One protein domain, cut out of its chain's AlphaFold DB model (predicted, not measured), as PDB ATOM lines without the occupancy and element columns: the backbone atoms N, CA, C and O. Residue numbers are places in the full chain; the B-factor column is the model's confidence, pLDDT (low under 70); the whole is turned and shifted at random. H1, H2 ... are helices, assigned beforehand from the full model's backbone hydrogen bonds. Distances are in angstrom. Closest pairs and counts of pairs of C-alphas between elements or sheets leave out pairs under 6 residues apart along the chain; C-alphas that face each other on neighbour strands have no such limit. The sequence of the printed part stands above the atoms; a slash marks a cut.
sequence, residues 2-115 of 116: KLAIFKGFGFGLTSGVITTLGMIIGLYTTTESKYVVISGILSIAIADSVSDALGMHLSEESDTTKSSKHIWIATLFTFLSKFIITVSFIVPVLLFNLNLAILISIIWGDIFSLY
ATOM      1  N   LYS A   2      36.608  27.739  31.165       89.31
ATOM      2  CA  LYS A   2      36.151  26.698  30.214       89.31
ATOM      3  C   LYS A   2      37.038  25.441  30.197       89.31
ATOM      4  O   LYS A   2      36.518  24.342  30.278       89.31
ATOM      5  N   LEU A   3      38.364  25.618  30.194       92.31
ATOM      6  CA  LEU A   3      39.312  24.497  30.219       92.31
ATOM      7  C   LEU A   3      39.220  23.636  31.493       92.31
ATOM      8  O   LEU A   3      39.274  22.421  31.390       92.31
ATOM      9  N   ALA A   4      39.048  24.246  32.672       93.12
ATOM     10  CA  ALA A   4      38.912  23.513  33.938       93.12
ATOM     11  C   ALA A   4      37.651  22.640  33.947       93.12
ATOM     12  O   ALA A   4      37.687  21.487  34.356       93.12
ATOM     13  N   ILE A   5      36.546  23.204  33.446       94.44
ATOM     14  CA  ILE A   5      35.270  22.499  33.296       94.44
ATOM     15  C   ILE A   5      35.442  21.322  32.337       94.44
ATOM     16  O   ILE A   5      35.065  20.210  32.677       94.44
ATOM     17  N   PHE A   6      36.043  21.560  31.167       94.88
ATOM     18  CA  PHE A   6      36.255  20.526  30.159       94.88
ATOM     19  C   PHE A   6      37.146  19.388  30.672       94.88
ATOM     20  O   PHE A   6      36.779  18.230  30.524       94.88
ATOM     21  N   LYS A   7      38.265  19.710  31.337       94.12
ATOM     22  CA  LYS A   7      39.147  18.710  31.954       94.12
ATOM     23  C   LYS A   7      38.405  17.854  32.976       94.12
ATOM     24  O   LYS A   7      38.422  16.634  32.868       94.12
ATOM     25  N   GLY A   8      37.742  18.495  33.941       95.00
ATOM     26  CA  GLY A   8      37.067  17.768  35.011       95.00
ATOM     27  C   GLY A   8      35.891  16.937  34.502       95.00
ATOM     28  O   GLY A   8      35.771  15.764  34.838       95.00
ATOM     29  N   PHE A   9      35.057  17.519  33.639       96.06
ATOM     30  CA  PHE A   9      33.913  16.821  33.057       96.06
ATOM     31  C   PHE A   9      34.337  15.671  32.139       96.06
ATOM     32  O   PHE A   9      33.819  14.570  32.277       96.06
ATOM     33  N   GLY A  10      35.287  15.901  31.226       94.81
ATOM     34  CA  GLY A  10      35.757  14.873  30.295       94.81
ATOM     35  C   GLY A  10      36.410  13.699  31.021       94.81
ATOM     36  O   GLY A  10      36.100  12.542  30.734       94.81
ATOM     37  N   PHE A  11      37.246  13.986  32.023       95.81
ATOM     38  CA  PHE A  11      37.848  12.945  32.850       95.81
ATOM     39  C   PHE A  11      36.793  12.168  33.643       95.81
ATOM     40  O   PHE A  11      36.743  10.943  33.547       95.81
ATOM     41  N   GLY A  12      35.918  12.854  34.386       96.44
ATOM     42  CA  GLY A  12      34.922  12.183  35.220       96.44
ATOM     43  C   GLY A  12      33.869  11.415  34.414       96.44
ATOM     44  O   GLY A  12      33.459  10.338  34.842       96.44
ATOM     45  N   LEU A  13      33.495  11.885  33.220       95.81
ATOM     46  CA  LEU A  13      32.619  11.144  32.309       95.81
ATOM     47  C   LEU A  13      33.295   9.865  31.807       95.81
ATOM     48  O   LEU A  13      32.742   8.781  31.991       95.81
ATOM     49  N   THR A  14      34.503   9.965  31.242       95.06
ATOM     50  CA  THR A  14      35.238   8.797  30.715       95.06
ATOM     51  C   THR A  14      35.491   7.766  31.810       95.06
ATOM     52  O   THR A  14      35.169   6.586  31.674       95.06
ATOM     53  N   SER A  15      36.040   8.236  32.930       95.75
ATOM     54  CA  SER A  15      36.399   7.407  34.073       95.75
ATOM     55  C   SER A  15      35.151   6.794  34.724       95.75
ATOM     56  O   SER A  15      35.174   5.646  35.157       95.75
ATOM     57  N   GLY A  16      34.033   7.527  34.761       96.44
ATOM     58  CA  GLY A  16      32.757   7.045  35.289       96.44
ATOM     59  C   GLY A  16      32.177   5.911  34.452       96.44
ATOM     60  O   GLY A  16      31.753   4.900  35.007       96.44
ATOM     61  N   VAL A  17      32.202   6.033  33.121       96.62
ATOM     62  CA  VAL A  17      31.713   4.984  32.211       96.62
ATOM     63  C   VAL A  17      32.564   3.718  32.319       96.62
ATOM     64  O   VAL A  17      32.026   2.641  32.579       96.62
ATOM     65  N   ILE A  18      33.886   3.839  32.154       95.75
ATOM     66  CA  ILE A  18      34.782   2.677  32.061       95.75
ATOM     67  C   ILE A  18      34.824   1.908  33.384       95.75
ATOM     68  O   ILE A  18      34.639   0.688  33.380       95.75
ATOM     69  N   THR A  19      35.013   2.593  34.518       96.94
ATOM     70  CA  THR A  19      35.089   1.912  35.819       96.94
ATOM     71  C   THR A  19      33.771   1.229  36.167       96.94
ATOM     72  O   THR A  19      33.770   0.092  36.640       96.94
ATOM     73  N   THR A  20      32.636   1.878  35.886       97.19
ATOM     74  CA  THR A  20      31.322   1.306  36.201       97.19
ATOM     75  C   THR A  20      31.013   0.087  35.342       97.19
ATOM     76  O   THR A  20      30.590  -0.933  35.880       97.19
ATOM     77  N   LEU A  21      31.276   0.143  34.032       96.56
ATOM     78  CA  LEU A  21      31.111  -1.015  33.150       96.56
ATOM     79  C   LEU A  21      32.016  -2.179  33.556       96.56
ATOM     80  O   LEU A  21      31.536  -3.306  33.681       96.56
ATOM     81  N   GLY A  22      33.298  -1.905  33.814       96.38
ATOM     82  CA  GLY A  22      34.250  -2.922  34.258       96.38
ATOM     83  C   GLY A  22      33.798  -3.611  35.546       96.38
ATOM     84  O   GLY A  22      33.803  -4.839  35.631       96.38
ATOM     85  N   MET A  23      33.329  -2.834  36.525       97.12
ATOM     86  CA  MET A  23      32.829  -3.362  37.795       97.12
ATOM     87  C   MET A  23      31.512  -4.138  37.633       97.12
ATOM     88  O   MET A  23      31.407  -5.239  38.170       97.12
ATOM     89  N   ILE A  24      30.543  -3.639  36.854       95.88
ATOM     90  CA  ILE A  24      29.276  -4.350  36.598       95.88
ATOM     91  C   ILE A  24      29.549  -5.718  35.961       95.88
ATOM     92  O   ILE A  24      29.033  -6.726  36.441       95.88
ATOM     93  N   ILE A  25      30.377  -5.767  34.912       94.50
ATOM     94  CA  ILE A  25      30.701  -7.011  34.195       94.50
ATOM     95  C   ILE A  25      31.486  -7.971  35.107       94.50
ATOM     96  O   ILE A  25      31.185  -9.166  35.156       94.50
ATOM     97  N   GLY A  26      32.452  -7.459  35.877       95.44
ATOM     98  CA  GLY A  26      33.233  -8.263  36.820       95.44
ATOM     99  C   GLY A  26      32.386  -8.886  37.936       95.44
ATOM    100  O   GLY A  26      32.495 -10.080  38.217       95.44
ATOM    101  N   LEU A  27      31.485  -8.110  38.548       94.81
ATOM    102  CA  LEU A  27      30.596  -8.614  39.601       94.81
ATOM    103  C   LEU A  27      29.523  -9.553  39.053       94.81
ATOM    104  O   LEU A  27      29.186 -10.545  39.707       94.81
ATOM    105  N   TYR A  28      29.005  -9.269  37.858       91.62
ATOM    106  CA  TYR A  28      28.025 -10.121  37.196       91.62
ATOM    107  C   TYR A  28      28.571 -11.525  36.948       91.62
ATOM    108  O   TYR A  28      27.959 -12.493  37.387       91.62
ATOM    109  N   THR A  29      29.743 -11.619  36.314       90.12
ATOM    110  CA  THR A  29      30.375 -12.904  35.966       90.12
ATOM    111  C   THR A  29      30.751 -13.746  37.184       90.12
ATOM    112  O   THR A  29      30.903 -14.957  37.060       90.12
ATOM    113  N   THR A  30      30.877 -13.125  38.362       90.38
ATOM    114  CA  THR A  30      31.261 -13.815  39.600       90.38
ATOM    115  C   THR A  30      30.066 -14.199  40.476       90.38
ATOM    116  O   THR A  30      30.110 -15.223  41.151       90.38
ATOM    117  N   THR A  31      29.015 -13.371  40.529       89.81
ATOM    118  CA  THR A  31      27.958 -13.509  41.552       89.81
ATOM    119  C   THR A  31      26.552 -13.694  41.007       89.81
ATOM    120  O   THR A  31      25.688 -14.141  41.755       89.81
ATOM    121  N   GLU A  32      26.293 -13.271  39.763       87.56
ATOM    122  CA  GLU A  32      24.951 -13.184  39.165       87.56
ATOM    123  C   GLU A  32      23.899 -12.467  40.048       87.56
ATOM    124  O   GLU A  32      22.690 -12.578  39.836       87.56
ATOM    125  N   SER A  33      24.339 -11.684  41.041       92.94
ATOM    126  CA  SER A  33      23.465 -11.073  42.041       92.94
ATOM    127  C   SER A  33      23.247  -9.592  41.768       92.94
ATOM    128  O   SER A  33      24.155  -8.765  41.878       92.94
ATOM    129  N   LYS A  34      21.989  -9.228  41.500       92.88
ATOM    130  CA  LYS A  34      21.563  -7.834  41.293       92.88
ATOM    131  C   LYS A  34      21.904  -6.937  42.488       92.88
ATOM    132  O   LYS A  34      22.318  -5.799  42.293       92.88
ATOM    133  N   TYR A  35      21.776  -7.445  43.712       94.56
ATOM    134  CA  TYR A  35      22.084  -6.676  44.922       94.56
ATOM    135  C   TYR A  35      23.575  -6.366  45.050       94.56
ATOM    136  O   TYR A  35      23.922  -5.252  45.433       94.56
ATOM    137  N   VAL A  36      24.440  -7.318  44.682       96.12
ATOM    138  CA  VAL A  36      25.899  -7.130  44.695       96.12
ATOM    139  C   VAL A  36      26.322  -6.100  43.650       96.12
ATOM    140  O   VAL A  36      27.168  -5.254  43.922       96.12
ATOM    141  N   VAL A  37      25.698  -6.110  42.469       96.50
ATOM    142  CA  VAL A  37      25.965  -5.094  41.440       96.50
ATOM    143  C   VAL A  37      25.522  -3.704  41.907       96.50
ATOM    144  O   VAL A  37      26.280  -2.749  41.772       96.50
ATOM    145  N   ILE A  38      24.337  -3.573  42.514       96.69
ATOM    146  CA  ILE A  38      23.855  -2.283  43.036       96.69
ATOM    147  C   ILE A  38      24.769  -1.756  44.149       96.69
ATOM    148  O   ILE A  38      25.115  -0.573  44.138       96.69
ATOM    149  N   SER A  39      25.178  -2.609  45.096       96.75
ATOM    150  CA  SER A  39      26.103  -2.193  46.155       96.75
ATOM    151  C   SER A  39      27.456  -1.789  45.576       96.75
ATOM    152  O   SER A  39      27.985  -0.755  45.973       96.75
ATOM    153  N   GLY A  40      27.961  -2.528  44.584       97.12
ATOM    154  CA  GLY A  40      29.166  -2.184  43.835       97.12
ATOM    155  C   GLY A  40      29.093  -0.791  43.216       97.12
ATOM    156  O   GLY A  40      29.971   0.029  43.483       97.12
ATOM    157  N   ILE A  41      28.021  -0.487  42.468       97.81
ATOM    158  CA  ILE A  41      27.821   0.835  41.846       97.81
ATOM    159  C   ILE A  41      27.816   1.943  42.904       97.81
ATOM    160  O   ILE A  41      28.514   2.939  42.743       97.81
ATOM    161  N   LEU A  42      27.065   1.781  43.997       97.88
ATOM    162  CA  LEU A  42      26.992   2.795  45.056       97.88
ATOM    163  C   LEU A  42      28.338   3.002  45.761       97.88
ATOM    164  O   LEU A  42      28.718   4.143  46.035       97.88
ATOM    165  N   SER A  43      29.069   1.920  46.034       97.75
ATOM    166  CA  SER A  43      30.389   1.988  46.659       97.75
ATOM    167  C   SER A  43      31.380   2.757  45.790       97.75
ATOM    168  O   SER A  43      32.018   3.684  46.293       97.75
ATOM    169  N   ILE A  44      31.481   2.435  44.494       97.75
ATOM    170  CA  ILE A  44      32.399   3.153  43.599       97.75
ATOM    171  C   ILE A  44      31.907   4.570  43.291       97.75
ATOM    172  O   ILE A  44      32.726   5.474  43.182       97.75
ATOM    173  N   ALA A  45      30.592   4.816  43.241       98.12
ATOM    174  CA  ALA A  45      30.058   6.158  43.017       98.12
ATOM    175  C   ALA A  45      30.605   7.140  44.051       98.12
ATOM    176  O   ALA A  45      30.966   8.256  43.699       98.12
ATOM    177  N   ILE A  46      30.707   6.724  45.312       97.69
ATOM    178  CA  ILE A  46      31.249   7.565  46.378       97.69
ATOM    179  C   ILE A  46      32.777   7.511  46.376       97.69
ATOM    180  O   ILE A  46      33.425   8.544  46.217       97.69
ATOM    181  N   ALA A  47      33.354   6.319  46.558       98.06
ATOM    182  CA  ALA A  47      34.790   6.171  46.788       98.06
ATOM    183  C   ALA A  47      35.618   6.638  45.584       98.06
ATOM    184  O   ALA A  47      36.570   7.401  45.743       98.06
ATOM    185  N   ASP A  48      35.216   6.230  44.383       97.56
ATOM    186  CA  ASP A  48      35.958   6.497  43.157       97.56
ATOM    187  C   ASP A  48      35.789   7.956  42.715       97.56
ATOM    188  O   ASP A  48      36.760   8.595  42.331       97.56
ATOM    189  N   SER A  49      34.595   8.547  42.869       98.06
ATOM    190  CA  SER A  49      34.394   9.975  42.556       98.06
ATOM    191  C   SER A  49      35.177  10.899  43.480       98.06
ATOM    192  O   SER A  49      35.660  11.937  43.030       98.06
ATOM    193  N   VAL A  50      35.313  10.550  44.765       98.25
ATOM    194  CA  VAL A  50      36.156  11.310  45.701       98.25
ATOM    195  C   VAL A  50      37.635  11.133  45.356       98.25
ATOM    196  O   VAL A  50      38.349  12.130  45.261       98.25
ATOM    197  N   SER A  51      38.077   9.890  45.129       98.31
ATOM    198  CA  SER A  51      39.444   9.555  44.707       98.31
ATOM    199  C   SER A  51      39.864  10.345  43.464       98.31
ATOM    200  O   SER A  51      40.846  11.087  43.496       98.31
ATOM    201  N   ASP A  52      39.069  10.268  42.400       98.06
ATOM    202  CA  ASP A  52      39.347  10.905  41.114       98.06
ATOM    203  C   ASP A  52      39.311  12.434  41.197       98.06
ATOM    204  O   ASP A  52      40.142  13.115  40.591       98.06
ATOM    205  N   ALA A  53      38.386  13.000  41.976       98.25
ATOM    206  CA  ALA A  53      38.325  14.442  42.180       98.25
ATOM    207  C   ALA A  53      39.557  14.970  42.923       98.25
ATOM    208  O   ALA A  53      40.113  15.993  42.525       98.25
ATOM    209  N   LEU A  54      40.011  14.270  43.966       98.00
ATOM    210  CA  LEU A  54      41.239  14.620  44.680       98.00
ATOM    211  C   LEU A  54      42.479  14.419  43.800       98.00
ATOM    212  O   LEU A  54      43.374  15.262  43.816       98.00
ATOM    213  N   GLY A  55      42.509  13.366  42.980       97.62
ATOM    214  CA  GLY A  55      43.554  13.161  41.975       97.62
ATOM    215  C   GLY A  55      43.636  14.326  40.985       97.62
ATOM    216  O   GLY A  55      44.718  14.862  40.747       97.62
ATOM    217  N   MET A  56      42.489  14.791  40.479       97.75
ATOM    218  CA  MET A  56      42.416  15.977  39.618       97.75
ATOM    219  C   MET A  56      42.862  17.248  40.353       97.75
ATOM    220  O   MET A  56      43.565  18.074  39.775       97.75
ATOM    221  N   HIS A  57      42.474  17.407  41.622       97.81
ATOM    222  CA  HIS A  57      42.879  18.548  42.444       97.81
ATOM    223  C   HIS A  57      44.401  18.642  42.541       97.81
ATOM    224  O   HIS A  57      44.976  19.661  42.166       97.81
ATOM    225  N   LEU A  58      45.045  17.553  42.969       97.56
ATOM    226  CA  LEU A  58      46.496  17.469  43.111       97.56
ATOM    227  C   LEU A  58      47.206  17.641  41.764       97.56
ATOM    228  O   LEU A  58      48.227  18.323  41.684       97.56
ATOM    229  N   SER A  59      46.649  17.078  40.686       96.50
ATOM    230  CA  SER A  59      47.193  17.246  39.337       96.50
ATOM    231  C   SER A  59      47.192  18.710  38.896       96.50
ATOM    232  O   SER A  59      48.198  19.175  38.364       96.50
ATOM    233  N   GLU A  60      46.101  19.454  39.093       96.19
ATOM    234  CA  GLU A  60      46.054  20.874  38.713       96.19
ATOM    235  C   GLU A  60      46.820  21.773  39.695       96.19
ATOM    236  O   GLU A  60      47.333  22.805  39.275       96.19
ATOM    237  N   GLU A  61      46.918  21.401  40.974       95.94
ATOM    238  CA  GLU A  61      47.715  22.116  41.981       95.94
ATOM    239  C   GLU A  61      49.223  21.985  41.735       95.94
ATOM    240  O   GLU A  61      49.972  22.935  41.965       95.94
ATOM    241  N   SER A  62      49.671  20.843  41.200       95.44
ATOM    242  CA  SER A  62      51.075  20.638  40.821       95.44
ATOM    243  C   SER A  62      51.555  21.588  39.713       95.44
ATOM    244  O   SER A  62      52.752  21.858  39.603       95.44
ATOM    245  N   ASP A  63      50.631  22.142  38.922       93.19
ATOM    246  CA  ASP A  63      50.916  23.189  37.947       93.19
ATOM    247  C   ASP A  63      50.799  24.569  38.613       93.19
ATOM    248  O   ASP A  63      49.719  25.158  38.729       93.19
ATOM    249  N   THR A  64      51.947  25.135  38.995       90.06
ATOM    250  CA  THR A  64      52.040  26.430  39.692       90.06
ATOM    251  C   THR A  64      51.512  27.618  38.880       90.06
ATOM    252  O   THR A  64      51.427  28.730  39.400       90.06
ATOM    253  N   THR A  65      51.173  27.431  37.599       91.50
ATOM    254  CA  THR A  65      50.586  28.481  36.753       91.50
ATOM    255  C   THR A  65      49.066  28.600  36.910       91.50
ATOM    256  O   THR A  65      48.464  29.573  36.442       91.50
ATOM    257  N   LYS A  66      48.410  27.623  37.552       92.00
ATOM    258  CA  LYS A  66      46.951  27.593  37.719       92.00
ATOM    259  C   LYS A  66      46.509  28.394  38.936       92.00
ATOM    260  O   LYS A  66      47.097  28.348  40.009       92.00
ATOM    261  N   SER A  67      45.398  29.112  38.788       94.19
ATOM    262  CA  SER A  67      44.765  29.781  39.924       94.19
ATOM    263  C   SER A  67      43.966  28.790  40.768       94.19
ATOM    264  O   SER A  67      43.348  27.872  40.230       94.19
ATOM    265  N   SER A  68      43.864  29.039  42.077       93.94
ATOM    266  CA  SER A  68      43.046  28.229  42.996       93.94
ATOM    267  C   SER A  68      41.609  28.016  42.488       93.94
ATOM    268  O   SER A  68      41.077  26.908  42.518       93.94
ATOM    269  N   LYS A  69      41.001  29.052  41.890       94.69
ATOM    270  CA  LYS A  69      39.673  28.949  41.265       94.69
ATOM    271  C   LYS A  69      39.634  27.923  40.123       94.69
ATOM    272  O   LYS A  69      38.621  27.255  39.952       94.69
ATOM    273  N   HIS A  70      40.693  27.807  39.321       95.75
ATOM    274  CA  HIS A  70      40.785  26.808  38.252       95.75
ATOM    275  C   HIS A  70      40.800  25.386  38.822       95.75
ATOM    276  O   HIS A  70      40.025  24.550  38.363       95.75
ATOM    277  N   ILE A  71      41.629  25.160  39.842       96.69
ATOM    278  CA  ILE A  71      41.827  23.861  40.499       96.69
ATOM    279  C   ILE A  71      40.504  23.364  41.097       96.69
ATOM    280  O   ILE A  71      40.048  22.263  40.790       96.69
ATOM    281  N   TRP A  72      39.817  24.209  41.872       97.44
ATOM    282  CA  TRP A  72      38.531  23.852  42.482       97.44
ATOM    283  C   TRP A  72      37.422  23.593  41.461       97.44
ATOM    284  O   TRP A  72      36.610  22.692  41.663       97.44
ATOM    285  N   ILE A  73      37.394  24.329  40.345       97.44
ATOM    286  CA  ILE A  73      36.439  24.058  39.263       97.44
ATOM    287  C   ILE A  73      36.714  22.682  38.645       97.44
ATOM    288  O   ILE A  73      35.780  21.900  38.504       97.44
ATOM    289  N   ALA A  74      37.967  22.358  38.310       97.38
ATOM    290  CA  ALA A  74      38.309  21.045  37.757       97.38
ATOM    291  C   ALA A  74      37.963  19.906  38.734       97.38
ATOM    292  O   ALA A  74      37.361  18.910  38.338       97.38
ATOM    293  N   THR A  75      38.250  20.103  40.023       97.94
ATOM    294  CA  THR A  75      37.926  19.164  41.112       97.94
ATOM    295  C   THR A  75      36.423  18.898  41.194       97.94
ATOM    296  O   THR A  75      35.979  17.754  41.124       97.94
ATOM    297  N   LEU A  76      35.618  19.962  41.296       98.19
ATOM    298  CA  LEU A  76      34.170  19.854  41.458       98.19
ATOM    299  C   LEU A  76      33.507  19.219  40.232       98.19
ATOM    300  O   LEU A  76      32.636  18.365  40.378       98.19
ATOM    301  N   PHE A  77      33.922  19.614  39.025       97.94
ATOM    302  CA  PHE A  77      33.378  19.029  37.801       97.94
ATOM    303  C   PHE A  77      33.790  17.567  37.625       97.94
ATOM    304  O   PHE A  77      32.980  16.794  37.122       97.94
ATOM    305  N   THR A  78      34.976  17.167  38.093       98.31
ATOM    306  CA  THR A  78      35.378  15.751  38.141       98.31
ATOM    307  C   THR A  78      34.474  14.958  39.071       98.31
ATOM    308  O   THR A  78      33.877  13.974  38.642       98.31
ATOM    309  N   PHE A  79      34.303  15.428  40.311       98.50
ATOM    310  CA  PHE A  79      33.444  14.775  41.295       98.50
ATOM    311  C   PHE A  79      32.012  14.615  40.777       98.50
ATOM    312  O   PHE A  79      31.476  13.511  40.762       98.50
ATOM    313  N   LEU A  80      31.394  15.713  40.326       98.25
ATOM    314  CA  LEU A  80      29.994  15.709  39.905       98.25
ATOM    315  C   LEU A  80      29.771  14.853  38.661       98.25
ATOM    316  O   LEU A  80      28.824  14.073  38.634       98.25
ATOM    317  N   SER A  81      30.623  14.982  37.640       97.06
ATOM    318  CA  SER A  81      30.472  14.184  36.420       97.06
ATOM    319  C   SER A  81      30.653  12.697  36.712       97.06
ATOM    320  O   SER A  81      29.761  11.920  36.384       97.06
ATOM    321  N   LYS A  82      31.720  12.303  37.418       97.50
ATOM    322  CA  LYS A  82      31.947  10.903  37.792       97.50
ATOM    323  C   LYS A  82      30.796  10.348  38.631       97.50
ATOM    324  O   LYS A  82      30.266   9.286  38.302       97.50
ATOM    325  N   PHE A  83      30.366  11.075  39.660       98.38
ATOM    326  CA  PHE A  83      29.303  10.632  40.561       98.38
ATOM    327  C   PHE A  83      27.981  10.436  39.816       98.38
ATOM    328  O   PHE A  83      27.370   9.372  39.906       98.38
ATOM    329  N   ILE A  84      27.551  11.438  39.042       97.88
ATOM    330  CA  ILE A  84      26.273  11.403  38.319       97.88
ATOM    331  C   ILE A  84      26.283  10.303  37.256       97.88
ATOM    332  O   ILE A  84      25.318   9.544  37.159       97.88
ATOM    333  N   ILE A  85      27.371  10.183  36.489       96.94
ATOM    334  CA  ILE A  85      27.507   9.137  35.473       96.94
ATOM    335  C   ILE A  85      27.456   7.765  36.135       96.94
ATOM    336  O   ILE A  85      26.628   6.953  35.739       96.94
ATOM    337  N   THR A  86      28.234   7.531  37.191       97.88
ATOM    338  CA  THR A  86      28.260   6.243  37.903       97.88
ATOM    339  C   THR A  86      26.882   5.872  38.461       97.88
ATOM    340  O   THR A  86      26.393   4.770  38.226       97.88
ATOM    341  N   VAL A  87      26.194   6.804  39.131       97.81
ATOM    342  CA  VAL A  87      24.843   6.568  39.669       97.81
ATOM    343  C   VAL A  87      23.820   6.320  38.555       97.81
ATOM    344  O   VAL A  87      22.889   5.540  38.753       97.81
ATOM    345  N   SER A  88      23.994   6.898  37.362       96.94
ATOM    346  CA  SER A  88      23.078   6.659  36.237       96.94
ATOM    347  C   SER A  88      23.008   5.182  35.816       96.94
ATOM    348  O   SER A  88      21.944   4.714  35.409       96.94
ATOM    349  N   PHE A  89      24.085   4.408  36.006       96.75
ATOM    350  CA  PHE A  89      24.115   2.969  35.706       96.75
ATOM    351  C   PHE A  89      23.274   2.119  36.666       96.75
ATOM    352  O   PHE A  89      22.995   0.959  36.369       96.75
ATOM    353  N   ILE A  90      22.807   2.680  37.786       96.50
ATOM    354  CA  ILE A  90      21.835   2.005  38.653       96.50
ATOM    355  C   ILE A  90      20.487   1.856  37.937       96.50
ATOM    356  O   ILE A  90      19.779   0.875  38.166       96.50
ATOM    357  N   VAL A  91      20.127   2.791  37.048       96.25
ATOM    358  CA  VAL A  91      18.805   2.823  36.403       96.25
ATOM    359  C   VAL A  91      18.536   1.558  35.570       96.25
ATOM    360  O   VAL A  91      17.524   0.902  35.839       96.25
ATOM    361  N   PRO A  92      19.418   1.125  34.640       95.25
ATOM    362  CA  PRO A  92      19.247  -0.150  33.939       95.25
ATOM    363  C   PRO A  92      19.138  -1.349  34.886       95.25
ATOM    364  O   PRO A  92      18.291  -2.221  34.698       95.25
ATOM    365  N   VAL A  93      19.964  -1.376  35.936       95.50
ATOM    366  CA  VAL A  93      20.001  -2.489  36.890       95.50
ATOM    367  C   VAL A  93      18.701  -2.583  37.675       95.50
ATOM    368  O   VAL A  93      18.212  -3.690  37.865       95.50
ATOM    369  N   LEU A  94      18.093  -1.467  38.088       95.06
ATOM    370  CA  LEU A  94      16.819  -1.472  38.812       95.06
ATOM    371  C   LEU A  94      15.644  -1.917  37.938       95.06
ATOM    372  O   LEU A  94      14.844  -2.733  38.401       95.06
ATOM    373  N   LEU A  95      15.562  -1.427  36.698       95.75
ATOM    374  CA  LEU A  95      14.399  -1.612  35.824       95.75
ATOM    375  C   LEU A  95      14.329  -2.989  35.155       95.75
ATOM    376  O   LEU A  95      13.235  -3.455  34.841       95.75
ATOM    377  N   PHE A  96      15.469  -3.647  34.946       94.50
ATOM    378  CA  PHE A  96      15.537  -4.865  34.143       94.50
ATOM    379  C   PHE A  96      16.117  -6.063  34.908       94.50
ATOM    380  O   PHE A  96      16.651  -5.946  36.018       94.50
ATOM    381  N   ASN A  97      15.991  -7.243  34.297       93.31
ATOM    382  CA  ASN A  97      16.704  -8.449  34.719       93.31
ATOM    383  C   ASN A  97      18.199  -8.289  34.440       93.31
ATOM    384  O   ASN A  97      18.568  -7.636  33.469       93.31
ATOM    385  N   LEU A  98      19.050  -8.925  35.245       89.56
ATOM    386  CA  LEU A  98      20.488  -8.644  35.267       89.56
ATOM    387  C   LEU A  98      21.169  -8.767  33.890       89.56
ATOM    388  O   LEU A  98      21.877  -7.852  33.485       89.56
ATOM    389  N   ASN A  99      20.867  -9.817  33.123       91.62
ATOM    390  CA  ASN A  99      21.430 -10.016  31.778       91.62
ATOM    391  C   ASN A  99      21.071  -8.865  30.821       91.62
ATOM    392  O   ASN A  99      21.918  -8.366  30.082       91.62
ATOM    393  N   LEU A 100      19.810  -8.427  30.845       94.00
ATOM    394  CA  LEU A 100      19.320  -7.352  29.983       94.00
ATOM    395  C   LEU A 100      19.772  -5.975  30.491       94.00
ATOM    396  O   LEU A 100      20.092  -5.103  29.690       94.00
ATOM    397  N   ALA A 101      19.876  -5.803  31.810       93.69
ATOM    398  CA  ALA A 101      20.427  -4.608  32.432       93.69
ATOM    399  C   ALA A 101      21.872  -4.357  31.991       93.69
ATOM    400  O   ALA A 101      22.204  -3.225  31.671       93.69
ATOM    401  N   ILE A 102      22.704  -5.400  31.909       93.38
ATOM    402  CA  ILE A 102      24.103  -5.283  31.471       93.38
ATOM    403  C   ILE A 102      24.191  -4.851  30.013       93.38
ATOM    404  O   ILE A 102      24.949  -3.939  29.698       93.38
ATOM    405  N   LEU A 103      23.393  -5.460  29.132       94.94
ATOM    406  CA  LEU A 103      23.352  -5.060  27.727       94.94
ATOM    407  C   LEU A 103      22.957  -3.583  27.586       94.94
ATOM    408  O   LEU A 103      23.593  -2.838  26.846       94.94
ATOM    409  N   ILE A 104      21.945  -3.143  28.340       95.75
ATOM    410  CA  ILE A 104      21.533  -1.737  28.361       95.75
ATOM    411  C   ILE A 104      22.629  -0.852  28.950       95.75
ATOM    412  O   ILE A 104      22.871   0.215  28.408       95.75
ATOM    413  N   SER A 105      23.313  -1.275  30.014       95.44
ATOM    414  CA  SER A 105      24.443  -0.541  30.588       95.44
ATOM    415  C   SER A 105      25.573  -0.353  29.576       95.44
ATOM    416  O   SER A 105      26.133   0.735  29.514       95.44
ATOM    417  N   ILE A 106      25.883  -1.357  28.751       95.12
ATOM    418  CA  ILE A 106      26.882  -1.233  27.678       95.12
ATOM    419  C   ILE A 106      26.443  -0.166  26.671       95.12
ATOM    420  O   ILE A 106      27.176   0.792  26.453       95.12
ATOM    421  N   ILE A 107      25.211  -0.257  26.158       95.00
ATOM    422  CA  ILE A 107      24.658   0.742  25.226       95.00
ATOM    423  C   ILE A 107      24.654   2.141  25.861       95.00
ATOM    424  O   ILE A 107      24.965   3.133  25.210       95.00
ATOM    425  N   TRP A 108      24.320   2.231  27.147       93.62
ATOM    426  CA  TRP A 108      24.318   3.472  27.918       93.62
ATOM    427  C   TRP A 108      25.719   4.090  28.009       93.62
ATOM    428  O   TRP A 108      25.883   5.293  27.809       93.62
ATOM    429  N   GLY A 109      26.741   3.266  28.249       93.94
ATOM    430  CA  GLY A 109      28.139   3.689  28.244       93.94
ATOM    431  C   GLY A 109      28.646   4.094  26.860       93.94
ATOM    432  O   GLY A 109      29.340   5.104  26.749       93.94
ATOM    433  N   ASP A 110      28.256   3.376  25.808       90.69
ATOM    434  CA  ASP A 110      28.591   3.726  24.422       90.69
ATOM    435  C   ASP A 110      27.991   5.082  24.034       90.69
ATOM    436  O   ASP A 110      28.675   5.918  23.445       90.69
ATOM    437  N   ILE A 111      26.743   5.352  24.440       90.69
ATOM    438  CA  ILE A 111      26.098   6.656  24.235       90.69
ATOM    439  C   ILE A 111      26.915   7.767  24.891       90.69
ATOM    440  O   ILE A 111      27.175   8.772  24.240       90.69
ATOM    441  N   PHE A 112      27.345   7.605  26.145       88.69
ATOM    442  CA  PHE A 112      28.191   8.610  26.794       88.69
ATOM    443  C   PHE A 112      29.558   8.752  26.129       88.69
ATOM    444  O   PHE A 112      30.060   9.867  26.014       88.69
ATOM    445  N   SER A 113      30.130   7.647  25.652       81.31
ATOM    446  CA  SER A 113      31.438   7.639  24.997       81.31
ATOM    447  C   SER A 113      31.434   8.349  23.642       81.31
ATOM    448  O   SER A 113      32.461   8.876  23.236       81.31
ATOM    449  N   LEU A 114      30.283   8.436  22.964       78.19
ATOM    450  CA  LEU A 114      30.120   9.220  21.730       78.19
ATOM    451  C   LEU A 114      30.175  10.742  21.951       78.19
ATOM    452  O   LEU A 114      30.317  11.486  20.983       78.19
ATOM    453  N   TYR A 115      30.035  11.212  23.194       70.38
ATOM    454  CA  TYR A 115      30.123  12.634  23.546       70.38
ATOM    455  C   TYR A 115      31.520  13.057  24.043       70.38
ATOM    456  O   TYR A 115      31.676  14.210  24.459       70.38
TER     457      TYR A 115
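AT A GLANCE: This is residues 2 to 115 of the 116 residues of an uncharacterized protein of Sulfurihydrogenibium azorense (strain Az-Fu1 / DSM 15241 / OCM 825) (UniProt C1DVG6). Three long helices, H1, H2 and H3, make an elongated up-and-down bundle, each running against the one before it in the chain. Past the end of H3 the short H4 carries on, and then H5 folds back and packs along H1 over part of its length. The printed part has 114 residues, with five named helices in the order H1, H2, H3, H4, H5 and no named strand; the class is all helix. The whole is compact, with a radius of gyration of the C-alphas of 15.2 A, and its C-alphas span 50 by 25 by 17 A, only just elongated.

IN THESE COORDINATES: Begin with the longest helix, H1, residues 2 to 31: find C-alpha 2 at (36.151, 26.698, 30.214) and go 42.6 A to C-alpha 31 at (27.958, -13.509, 41.552). H2, residues 34 to 61, covers 39.8 A and has a kink of 25 degrees near residue 45. H3, residues 68 to 88, covers 30.2 A. Look next at H4, residues 90 to 95, and then at H5, residues 98 to 113, which covers 22.1 A and ends with C-alpha 113 at (31.438, 7.639, 24.997).

HOW THE PARTS SIT: Start from H1 and H2, the hubs, which touch three other helices each. H1 touches H2 at a shallow tilt of 30 degrees, opposite ways; their closest C-alphas, of Ile 24 and Val 37, are 5.9 A apart. H1 touches H3 the same way at a shallow tilt of 31 degrees, and here the C-alphas of Gly 8 and Thr 78 come closest, at 4.1 A. H2 and H3 form a helical hairpin at a shallow tilt of 13 degrees, closest at the C-alphas of Ala 53 and Thr 75, 4.9 A apart. Moving outward, you find H5 touching H1 at a shallow tilt of 20 degrees, opposite ways, with the C-alphas of Val 17 and Gly 109 closest at 5.5 A. H5 and H3 are near each other. H4 touches H2 along residues 34 to 41 of H2 alone, the closest C-alphas being those of Ile 38 and Ile 90 at 6.5 A. H4 and H5 form a helical hairpin at a steep tilt of 43 degrees; the C-alphas of Pro 92 and Ala 101 are closest, at 4.9 A. H3 and H4 meet only through their link, and H1 and H4 are apart. In H1, H3, H4 and H5 every O i to N i+4 pair is within hydrogen-bond range; in H2, 23 of 24 are.

THE WHOLE: The two C-alphas farthest apart, those of Thr 65 and Asn 97, are 50.2 A from each other. The printed part, residues 2 to 115, has no cut. The links H1 to H2, H3 to H4 and H4 to H5 are tight, and H2 to H3 is short. The mean pLDDT of the printed part is 95.0, and no printed residue is under 70.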